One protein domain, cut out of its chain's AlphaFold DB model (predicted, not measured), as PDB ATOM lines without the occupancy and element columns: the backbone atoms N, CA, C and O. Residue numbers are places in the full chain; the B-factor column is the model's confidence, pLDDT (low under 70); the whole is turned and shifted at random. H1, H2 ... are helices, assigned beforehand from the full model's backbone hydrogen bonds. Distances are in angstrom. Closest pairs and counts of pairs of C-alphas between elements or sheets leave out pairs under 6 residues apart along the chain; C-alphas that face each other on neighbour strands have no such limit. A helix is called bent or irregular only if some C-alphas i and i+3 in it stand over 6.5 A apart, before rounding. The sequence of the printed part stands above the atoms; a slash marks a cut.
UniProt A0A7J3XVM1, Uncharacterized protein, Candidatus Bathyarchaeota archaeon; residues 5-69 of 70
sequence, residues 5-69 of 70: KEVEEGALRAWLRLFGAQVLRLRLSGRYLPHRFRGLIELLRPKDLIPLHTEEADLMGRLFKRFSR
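What this domain is: This is residues 5 to 69 of the 70 residues of an uncharacterized protein of Candidatus Bathyarchaeota archaeon (UniProt A0A7J3XVM1). The printed part is a long rod with a lone helix, H1, toward one end and a small head of two helices, H2 and H3, at the other. After H1 the chain folds back and runs as a drawn-out link, residues 19 to 33, to the head, where H2 and H3 meet at a steep tilt and residues 45 to 56 loop between them. There are 65 residues printed, with three named helices in the order H1, H2, H3 and no named strand, and the class is all helix. The whole is extended, with a radius of gyration of the C-alphas of 18.8 A and spans of 56 by 20 by 15 A.

How they stand to each other: Start with H1, residues 5 to 18, which touches no helix. It is apart from H2, residues 34 to 44, and from H3, residues 57 to 67. Look next at H2 and H3, which touch; their closest C-alphas, those of Arg 38 and Phe 67, are 6.2 A apart. They run the same way at a steep tilt of 58 degrees. In H1 and H3 every O i to N i+4 pair is within hydrogen-bond range, and in H2 5 of 7 are.

Where its parts are: Find C-alpha 5 at (37.439, -58.942, 15.685); from there H1 runs 20.2 A to C-alpha 18. H2 begins at C-alpha 34, at (29.235, -38.660, 13.999), and is 16.0 A long. It is neither bent nor irregular, but only just: C-alphas 35 and 38 are 6.5 A apart. H3, 15.4 A long, ends at C-alpha 67, at (30.833, -26.131, 14.390).

The domain as a whole: The two C-alphas farthest apart, those of Phe 19 and Arg 69, are 56.4 A apart. Both links are long, with 15 and 12 residues. Residues 15 to 20, of which 15 to 18 belong to H1, and residues 26 to 31 stand free. The printed part has no cut; its mean pLDDT is 93.2, and no printed residue is under 70.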
ATOM      1  N   LYS A   5      38.753 -58.433  15.278       86.62
ATOM      2  CA  LYS A   5      37.439 -58.942  15.685       86.62
ATOM      3  C   LYS A   5      36.497 -59.213  14.515       86.62
ATOM      4  O   LYS A   5      35.699 -60.135  14.598       86.62
ATOM      5  N   GLU A   6      36.542 -58.414  13.450       88.06
ATOM      6  CA  GLU A   6      35.699 -58.632  12.264       88.06
ATOM      7  C   GLU A   6      36.152 -59.870  11.478       88.06
ATOM      8  O   GLU A   6      35.302 -60.638  11.030       88.06
ATOM      9  N   VAL A   7      37.464 -60.115  11.403       93.88
ATOM     10  CA  VAL A   7      38.026 -61.335  10.800       93.88
ATOM     11  C   VAL A   7      37.652 -62.573  11.623       93.88
ATOM     12  O   VAL A   7      37.160 -63.560  11.073       93.88
ATOM     13  N   GLU A   8      37.813 -62.512  12.948       95.06
ATOM     14  CA  GLU A   8      37.424 -63.591  13.869       95.06
ATOM     15  C   GLU A   8      35.916 -63.879  13.816       95.06
ATOM     16  O   GLU A   8      35.495 -65.036  13.739       95.06
ATOM     17  N   GLU A   9      35.086 -62.830  13.789       94.00
ATOM     18  CA  GLU A   9      33.634 -62.947  13.623       94.00
ATOM     19  C   GLU A   9      33.291 -63.637  12.291       94.00
ATOM     20  O   GLU A   9      32.384 -64.472  12.235       94.00
ATOM     21  N   GLY A  10      34.026 -63.321  11.220       94.19
ATOM     22  CA  GLY A  10      33.883 -63.945   9.905       94.19
ATOM     23  C   GLY A  10      34.172 -65.447   9.922       94.19
ATOM     24  O   GLY A  10      33.356 -66.233   9.431       94.19
ATOM     25  N   ALA A  11      35.284 -65.854  10.538       95.88
ATOM     26  CA  ALA A  11      35.651 -67.263  10.678       95.88
ATOM     27  C   ALA A  11      34.601 -68.048  11.482       95.88
ATOM     28  O   ALA A  11      34.119 -69.088  11.031       95.88
ATOM     29  N   LEU A  12      34.162 -67.503  12.623       96.38
ATOM     30  CA  LEU A  12      33.126 -68.122  13.452       96.38
ATOM     31  C   LEU A  12      31.803 -68.284  12.689       96.38
ATOM     32  O   LEU A  12      31.175 -69.343  12.735       96.38
ATOM     33  N   ARG A  13      31.381 -67.254  11.943       95.75
ATOM     34  CA  ARG A  13      30.180 -67.311  11.093       95.75
ATOM     35  C   ARG A  13      30.277 -68.406  10.037       95.75
ATOM     36  O   ARG A  13      29.278 -69.079   9.786       95.75
ATOM     37  N   ALA A  14      31.441 -68.568   9.411       95.25
ATOM     38  CA  ALA A  14      31.661 -69.600   8.405       95.25
ATOM     39  C   ALA A  14      31.509 -71.001   9.011       95.25
ATOM     40  O   ALA A  14      30.765 -71.816   8.470       95.25
ATOM     41  N   TRP A  15      32.121 -71.252  10.171       97.31
ATOM     42  CA  TRP A  15      31.981 -72.529  10.872       97.31
ATOM     43  C   TRP A  15      30.537 -72.819  11.276       97.31
ATOM     44  O   TRP A  15      30.034 -73.898  10.988       97.31
ATOM     45  N   LEU A  16      29.824 -71.852  11.858       97.00
ATOM     46  CA  LEU A  16      28.423 -72.035  12.256       97.00
ATOM     47  C   LEU A  16      27.512 -72.383  11.068       97.00
ATOM     48  O   LEU A  16      26.630 -73.232  11.193       97.00
ATOM     49  N   ARG A  17      27.755 -71.783   9.896       95.44
ATOM     50  CA  ARG A  17      27.020 -72.113   8.666       95.44
ATOM     51  C   ARG A  17      27.282 -73.539   8.186       95.44
ATOM     52  O   ARG A  17      26.349 -74.169   7.700       95.44
ATOM     53  N   LEU A  18      28.506 -74.060   8.341       97.31
ATOM     54  CA  LEU A  18      28.819 -75.457   8.002       97.31
ATOM     55  C   LEU A  18      27.994 -76.450   8.834       97.31
ATOM     56  O   LEU A  18      27.645 -77.513   8.336       97.31
ATOM     57  N   PHE A  19      27.617 -76.082  10.061       96.94
ATOM     58  CA  PHE A  19      26.741 -76.881  10.924       96.94
ATOM     59  C   PHE A  19      25.241 -76.615  10.706       96.94
ATOM     60  O   PHE A  19      24.415 -77.039  11.510       96.94
ATOM     61  N   GLY A  20      24.867 -75.904   9.637       96.75
ATOM     62  CA  GLY A  20      23.469 -75.615   9.307       96.75
ATOM     63  C   GLY A  20      22.826 -74.511  10.155       96.75
ATOM     64  O   GLY A  20      21.617 -74.309  10.068       96.75
ATOM     65  N   ALA A  21      23.599 -73.772  10.959       97.00
ATOM     66  CA  ALA A  21      23.061 -72.672  11.753       97.00
ATOM     67  C   ALA A  21      22.863 -71.404  10.905       97.00
ATOM     68  O   ALA A  21      23.757 -70.954  10.180       97.00
ATOM     69  N   GLN A  22      21.701 -70.765  11.051       95.06
ATOM     70  CA  GLN A  22      21.438 -69.449  10.471       95.06
ATOM     71  C   GLN A  22      22.001 -68.351  11.381       95.06
ATOM     72  O   GLN A  22      21.569 -68.191  12.520       95.06
ATOM     73  N   VAL A  23      22.946 -67.555  10.871       93.69
ATOM     74  CA  VAL A  23      23.615 -66.507  11.662       93.69
ATOM     75  C   VAL A  23      23.220 -65.108  11.192       93.69
ATOM     76  O   VAL A  23      23.558 -64.701  10.079       93.69
ATOM     77  N   LEU A  24      22.587 -64.331  12.073       92.69
ATOM     78  CA  LEU A  24      22.284 -62.911  11.864       92.69
ATOM     79  C   LEU A  24      23.415 -62.027  12.419       92.69
ATOM     80  O   LEU A  24      24.037 -62.351  13.431       92.69
ATOM     81  N   ARG A  25      23.734 -60.910  11.754       89.50
ATOM     82  CA  ARG A  25      24.630 -59.879  12.309       89.50
ATOM     83  C   ARG A  25      23.813 -58.705  12.808       89.50
ATOM     84  O   ARG A  25      23.158 -58.041  12.015       89.50
ATOM     85  N   LEU A  26      23.911 -58.425  14.100       90.44
ATOM     86  CA  LEU A  26      23.376 -57.212  14.703       90.44
ATOM     87  C   LEU A  26      24.556 -56.319  15.086       90.44
ATOM     88  O   LEU A  26      25.375 -56.699  15.919       90.44
ATOM     89  N   ARG A  27      24.673 -55.150  14.448       86.06
ATOM     90  CA  ARG A  27      25.718 -54.162  14.748       86.06
ATOM     91  C   ARG A  27      25.085 -52.980  15.465       86.06
ATOM     92  O   ARG A  27      24.307 -52.240  14.873       86.06
ATOM     93  N   LEU A  28      25.451 -52.801  16.728       88.12
ATOM     94  CA  LEU A  28      25.007 -51.694  17.568       88.12
ATOM     95  C   LEU A  28      26.241 -50.958  18.092       88.12
ATOM     96  O   LEU A  28      27.205 -51.584  18.529       88.12
ATOM     97  N   SER A  29      26.226 -49.628  18.017       86.19
ATOM     98  CA  SER A  29      27.281 -48.786  18.584       86.19
ATOM     99  C   SER A  29      26.823 -48.252  19.933       86.19
ATOM    100  O   SER A  29      25.787 -47.602  20.010       86.19
ATOM    101  N   GLY A  30      27.625 -48.467  20.977       88.69
ATOM    102  CA  GLY A  30      27.440 -47.792  22.267       88.69
ATOM    103  C   GLY A  30      27.931 -46.338  22.273       88.69
ATOM    104  O   GLY A  30      27.706 -45.617  23.237       88.69
ATOM    105  N   ARG A  31      28.619 -45.895  21.211       90.12
ATOM    106  CA  ARG A  31      29.078 -44.508  21.049       90.12
ATOM    107  C   ARG A  31      28.103 -43.728  20.180       90.12
ATOM    108  O   ARG A  31      27.496 -44.296  19.267       90.12
ATOM    109  N   TYR A  32      28.014 -42.422  20.426       89.56
ATOM    110  CA  TYR A  32      27.249 -41.524  19.572       89.56
ATOM    111  C   TYR A  32      27.746 -41.599  18.121       89.56
ATOM    112  O   TYR A  32      28.934 -41.784  17.850       89.56
ATOM    113  N   LEU A  33      26.822 -41.449  17.175       88.94
ATOM    114  CA  LEU A  33      27.149 -41.418  15.753       88.94
ATOM    115  C   LEU A  33      27.689 -40.036  15.354       88.94
ATOM    116  O   LEU A  33      27.225 -39.040  15.910       88.94
ATOM    117  N   PRO A  34      28.581 -39.925  14.350       87.94
ATOM    118  CA  PRO A  34      29.235 -38.660  13.999       87.94
ATOM    119  C   PRO A  34      28.282 -37.474  13.778       87.94
ATOM    120  O   PRO A  34      28.583 -36.358  14.190       87.94
ATOM    121  N   HIS A  35      27.094 -37.704  13.209       89.31
ATOM    122  CA  HIS A  35      26.098 -36.648  12.987       89.31
ATOM    123  C   HIS A  35      25.550 -36.025  14.285       89.31
ATOM    124  O   HIS A  35      25.048 -34.905  14.259       89.31
ATOM    125  N   ARG A  36      25.653 -36.718  15.428       93.94
ATOM    126  CA  ARG A  36      25.262 -36.191  16.746       93.94
ATOM    127  C   ARG A  36      26.290 -35.224  17.324       93.94
ATOM    128  O   ARG A  36      25.942 -34.439  18.197       93.94
ATOM    129  N   PHE A  37      27.527 -35.245  16.825       94.25
ATOM    130  CA  PHE A  37      28.616 -34.433  17.359       94.25
ATOM    131  C   PHE A  37      28.318 -32.932  17.290       94.25
ATOM    132  O   PHE A  37      28.491 -32.232  18.280       94.25
ATOM    133  N   ARG A  38      27.785 -32.449  16.160       94.69
ATOM    134  CA  ARG A  38      27.386 -31.042  16.000       94.69
ATOM    135  C   ARG A  38      26.397 -30.602  17.084       94.69
ATOM    136  O   ARG A  38      26.631 -29.592  17.734       94.69
ATOM    137  N   GLY A  39      25.354 -31.400  17.317       95.44
ATOM    138  CA  GLY A  39      24.353 -31.106  18.343       95.44
ATOM    139  C   GLY A  39      24.943 -31.068  19.755       95.44
ATOM    140  O   GLY A  39      24.530 -30.242  20.559       95.44
ATOM    141  N   LEU A  40      25.948 -31.904  20.053       95.00
ATOM    142  CA  LEU A  40      26.660 -31.849  21.334       95.00
ATOM    143  C   LEU A  40      27.447 -30.543  21.498       95.00
ATOM    144  O   LEU A  40      27.411 -29.950  22.574       95.00
ATOM    145  N   ILE A  41      28.124 -30.075  20.444       95.62
ATOM    146  CA  ILE A  41      28.863 -28.804  20.476       95.62
ATOM    147  C   ILE A  41      27.909 -27.614  20.623       95.62
ATOM    148  O   ILE A  41      28.152 -26.747  21.457       95.62
ATOM    149  N   GLU A  42      26.807 -27.593  19.871       93.81
ATOM    150  CA  GLU A  42      25.805 -26.518  19.934       93.81
ATOM    151  C   GLU A  42      25.097 -26.456  21.297       93.81
ATOM    152  O   GLU A  42      24.823 -25.362  21.798       93.81
ATOM    153  N   LEU A  43      24.835 -27.619  21.908       96.44
ATOM    154  CA  LEU A  43      24.185 -27.734  23.213       96.44
ATOM    155  C   LEU A  43      25.113 -27.340  24.367       96.44
ATOM    156  O   LEU A  43      24.709 -26.586  25.247       96.44
ATOM    157  N   LEU A  44      26.341 -27.864  24.384       95.94
ATOM    158  CA  LEU A  44      27.270 -27.677  25.504       95.94
ATOM    159  C   LEU A  44      28.093 -26.391  25.393       95.94
ATOM    160  O   LEU A  44      28.575 -25.895  26.407       95.94
ATOM    161  N   ARG A  45      28.279 -25.875  24.172       94.75
ATOM    162  CA  ARG A  45      29.100 -24.696  23.850       94.75
ATOM    163  C   ARG A  45      30.457 -24.684  24.569       94.75
ATOM    164  O   ARG A  45      30.787 -23.707  25.248       94.75
ATOM    165  N   PRO A  46      31.247 -25.766  24.468       95.56
ATOM    166  CA  PRO A  46      32.513 -25.830  25.175       95.56
ATOM    167  C   PRO A  46      33.500 -24.816  24.582       95.56
ATOM    168  O   PRO A  46      33.506 -24.573  23.374       95.56
ATOM    169  N   LYS A  47      34.347 -24.234  25.437       95.12
ATOM    170  CA  LYS A  47      35.407 -23.307  25.008       95.12
ATOM    171  C   LYS A  47      36.525 -24.040  24.266       95.12
ATOM    172  O   LYS A  47      36.966 -23.583  23.218       95.12
ATOM    173  N   ASP A  48      36.897 -25.211  24.777       95.75
ATOM    174  CA  ASP A  48      37.965 -26.057  24.254       95.75
ATOM    175  C   ASP A  48      37.481 -27.503  24.093       95.75
ATOM    176  O   ASP A  48      36.585 -27.958  24.809       95.75
ATOM    177  N   LEU A  49      38.094 -28.241  23.164       95.56
ATOM    178  CA  LEU A  49      37.843 -29.667  22.957       95.56
ATOM    179  C   LEU A  49      39.141 -30.462  23.090       95.56
ATOM    180  O   LEU A  49      40.102 -30.202  22.367       95.56
ATOM    181  N   ILE A  50      39.117 -31.494  23.934       96.31
ATOM    182  CA  ILE A  50      40.187 -32.489  24.064       96.31
ATOM    183  C   ILE A  50      39.621 -33.850  23.623       96.31
ATOM    184  O   ILE A  50      38.851 -34.456  24.371       96.31
ATOM    185  N   PRO A  51      39.927 -34.332  22.403       94.75
ATOM    186  CA  PRO A  51      39.466 -35.637  21.938       94.75
ATOM    187  C   PRO A  51      40.140 -36.770  22.720       94.75
ATOM    188  O   PRO A  51      41.364 -36.859  22.760       94.75
ATOM    189  N   LEU A  52      39.339 -37.659  23.308       93.81
ATOM    190  CA  LEU A  52      39.796 -38.861  24.011       93.81
ATOM    191  C   LEU A  52      39.157 -40.106  23.383       93.81
ATOM    192  O   LEU A  52      38.090 -40.020  22.775       93.81
ATOM    193  N   HIS A  53      39.795 -41.272  23.546       93.00
ATOM    194  CA  HIS A  53      39.312 -42.567  23.033       93.00
ATOM    195  C   HIS A  53      38.958 -42.571  21.534       93.00
ATOM    196  O   HIS A  53      37.994 -43.213  21.110       93.00
ATOM    197  N   THR A  54      39.744 -41.852  20.737       91.50
ATOM    198  CA  THR A  54      39.638 -41.803  19.281       91.50
ATOM    199  C   THR A  54      41.038 -41.820  18.682       91.50
ATOM    200  O   THR A  54      41.940 -41.178  19.215       91.50
ATOM    201  N   GLU A  55      41.216 -42.539  17.579       92.75
ATOM    202  CA  GLU A  55      42.438 -42.471  16.762       92.75
ATOM    203  C   GLU A  55      42.424 -41.229  15.852       92.75
ATOM    204  O   GLU A  55      43.456 -40.786  15.367       92.75
ATOM    205  N   GLU A  56      41.252 -40.606  15.688       93.69
ATOM    206  CA  GLU A  56      41.008 -39.494  14.768       93.69
ATOM    207  C   GLU A  56      40.854 -38.161  15.517       93.69
ATOM    208  O   GLU A  56      39.871 -37.425  15.356       93.69
ATOM    209  N   ALA A  57      41.814 -37.853  16.392       95.31
ATOM    210  CA  ALA A  57      41.795 -36.635  17.205       95.31
ATOM    211  C   ALA A  57      41.820 -35.360  16.339       95.31
ATOM    212  O   ALA A  57      41.056 -34.421  16.581       95.31
ATOM    213  N   ASP A  58      42.619 -35.356  15.271       95.69
ATOM    214  CA  ASP A  58      42.730 -34.212  14.363       95.69
ATOM    215  C   ASP A  58      41.422 -33.925  13.625       95.69
ATOM    216  O   ASP A  58      41.028 -32.765  13.457       95.69
ATOM    217  N   LEU A  59      40.711 -34.973  13.195       94.38
ATOM    218  CA  LEU A  59      39.402 -34.832  12.563       94.38
ATOM    219  C   LEU A  59      38.398 -34.201  13.529       94.38
ATOM    220  O   LEU A  59      37.699 -33.257  13.156       94.38
ATOM    221  N   MET A  60      38.360 -34.687  14.770       94.88
ATOM    222  CA  MET A  60      37.496 -34.147  15.820       94.88
ATOM    223  C   MET A  60      37.786 -32.661  16.069       94.88
ATOM    224  O   MET A  60      36.856 -31.855  16.116       94.88
ATOM    225  N   GLY A  61      39.064 -32.273  16.125       95.19
ATOM    226  CA  GLY A  61      39.478 -30.876  16.256       95.19
ATOM    227  C   GLY A  61      39.048 -29.998  15.073       95.19
ATOM    228  O   GLY A  61      38.548 -28.887  15.270       95.19
ATOM    229  N   ARG A  62      39.180 -30.486  13.831       94.94
ATOM    230  CA  ARG A  62      38.697 -29.765  12.636       94.94
ATOM    231  C   ARG A  62      37.178 -29.586  12.653       94.94
ATOM    232  O   ARG A  62      36.693 -28.496  12.349       94.94
ATOM    233  N   LEU A  63      36.434 -30.629  13.023       94.19
ATOM    234  CA  LEU A  63      34.975 -30.574  13.133       94.19
ATOM    235  C   LEU A  63      34.529 -29.605  14.229       94.19
ATOM    236  O   LEU A  63      33.625 -28.810  13.999       94.19
ATOM    237  N   PHE A  64      35.201 -29.608  15.379       95.75
ATOM    238  CA  PHE A  64      34.936 -28.657  16.455       95.75
ATOM    239  C   PHE A  64      35.108 -27.214  15.993       95.75
ATOM    240  O   PHE A  64      34.173 -26.428  16.089       95.75
ATOM    241  N   LYS A  65      36.246 -26.879  15.370       94.31
ATOM    242  CA  LYS A  65      36.482 -25.535  14.816       94.31
ATOM    243  C   LYS A  65      35.422 -25.124  13.796       94.31
ATOM    244  O   LYS A  65      35.090 -23.946  13.713       94.31
ATOM    245  N   ARG A  66      34.912 -26.069  13.003       93.12
ATOM    246  CA  ARG A  66      33.844 -25.808  12.033       93.12
ATOM    247  C   ARG A  66      32.516 -25.493  12.721       93.12
ATOM    248  O   ARG A  66      31.842 -24.566  12.294       93.12
ATOM    249  N   PHE A  67      32.139 -26.262  13.740       93.62
ATOM    250  CA  PHE A  67      30.833 -26.131  14.390       93.62
ATOM    251  C   PHE A  67      30.783 -25.038  15.459       93.62
ATOM    252  O   PHE A  67      29.727 -24.461  15.651       93.62
ATOM    253  N   SER A  68      31.906 -24.684  16.085       87.69
ATOM    254  CA  SER A  68      31.970 -23.570  17.045       87.69
ATOM    255  C   SER A  68      31.965 -22.183  16.389       87.69
ATOM    256  O   SER A  68      31.932 -21.179  17.090       87.69
ATOM    257  N   ARG A  69      32.067 -22.112  15.054       71.62
ATOM    258  CA  ARG A  69      32.026 -20.866  14.263       71.62
ATOM    259  C   ARG A  69      30.657 -20.586  13.634       71.62
ATOM    260  O   ARG A  69      30.511 -19.544  13.002       71.62
TER     261      ARG A  69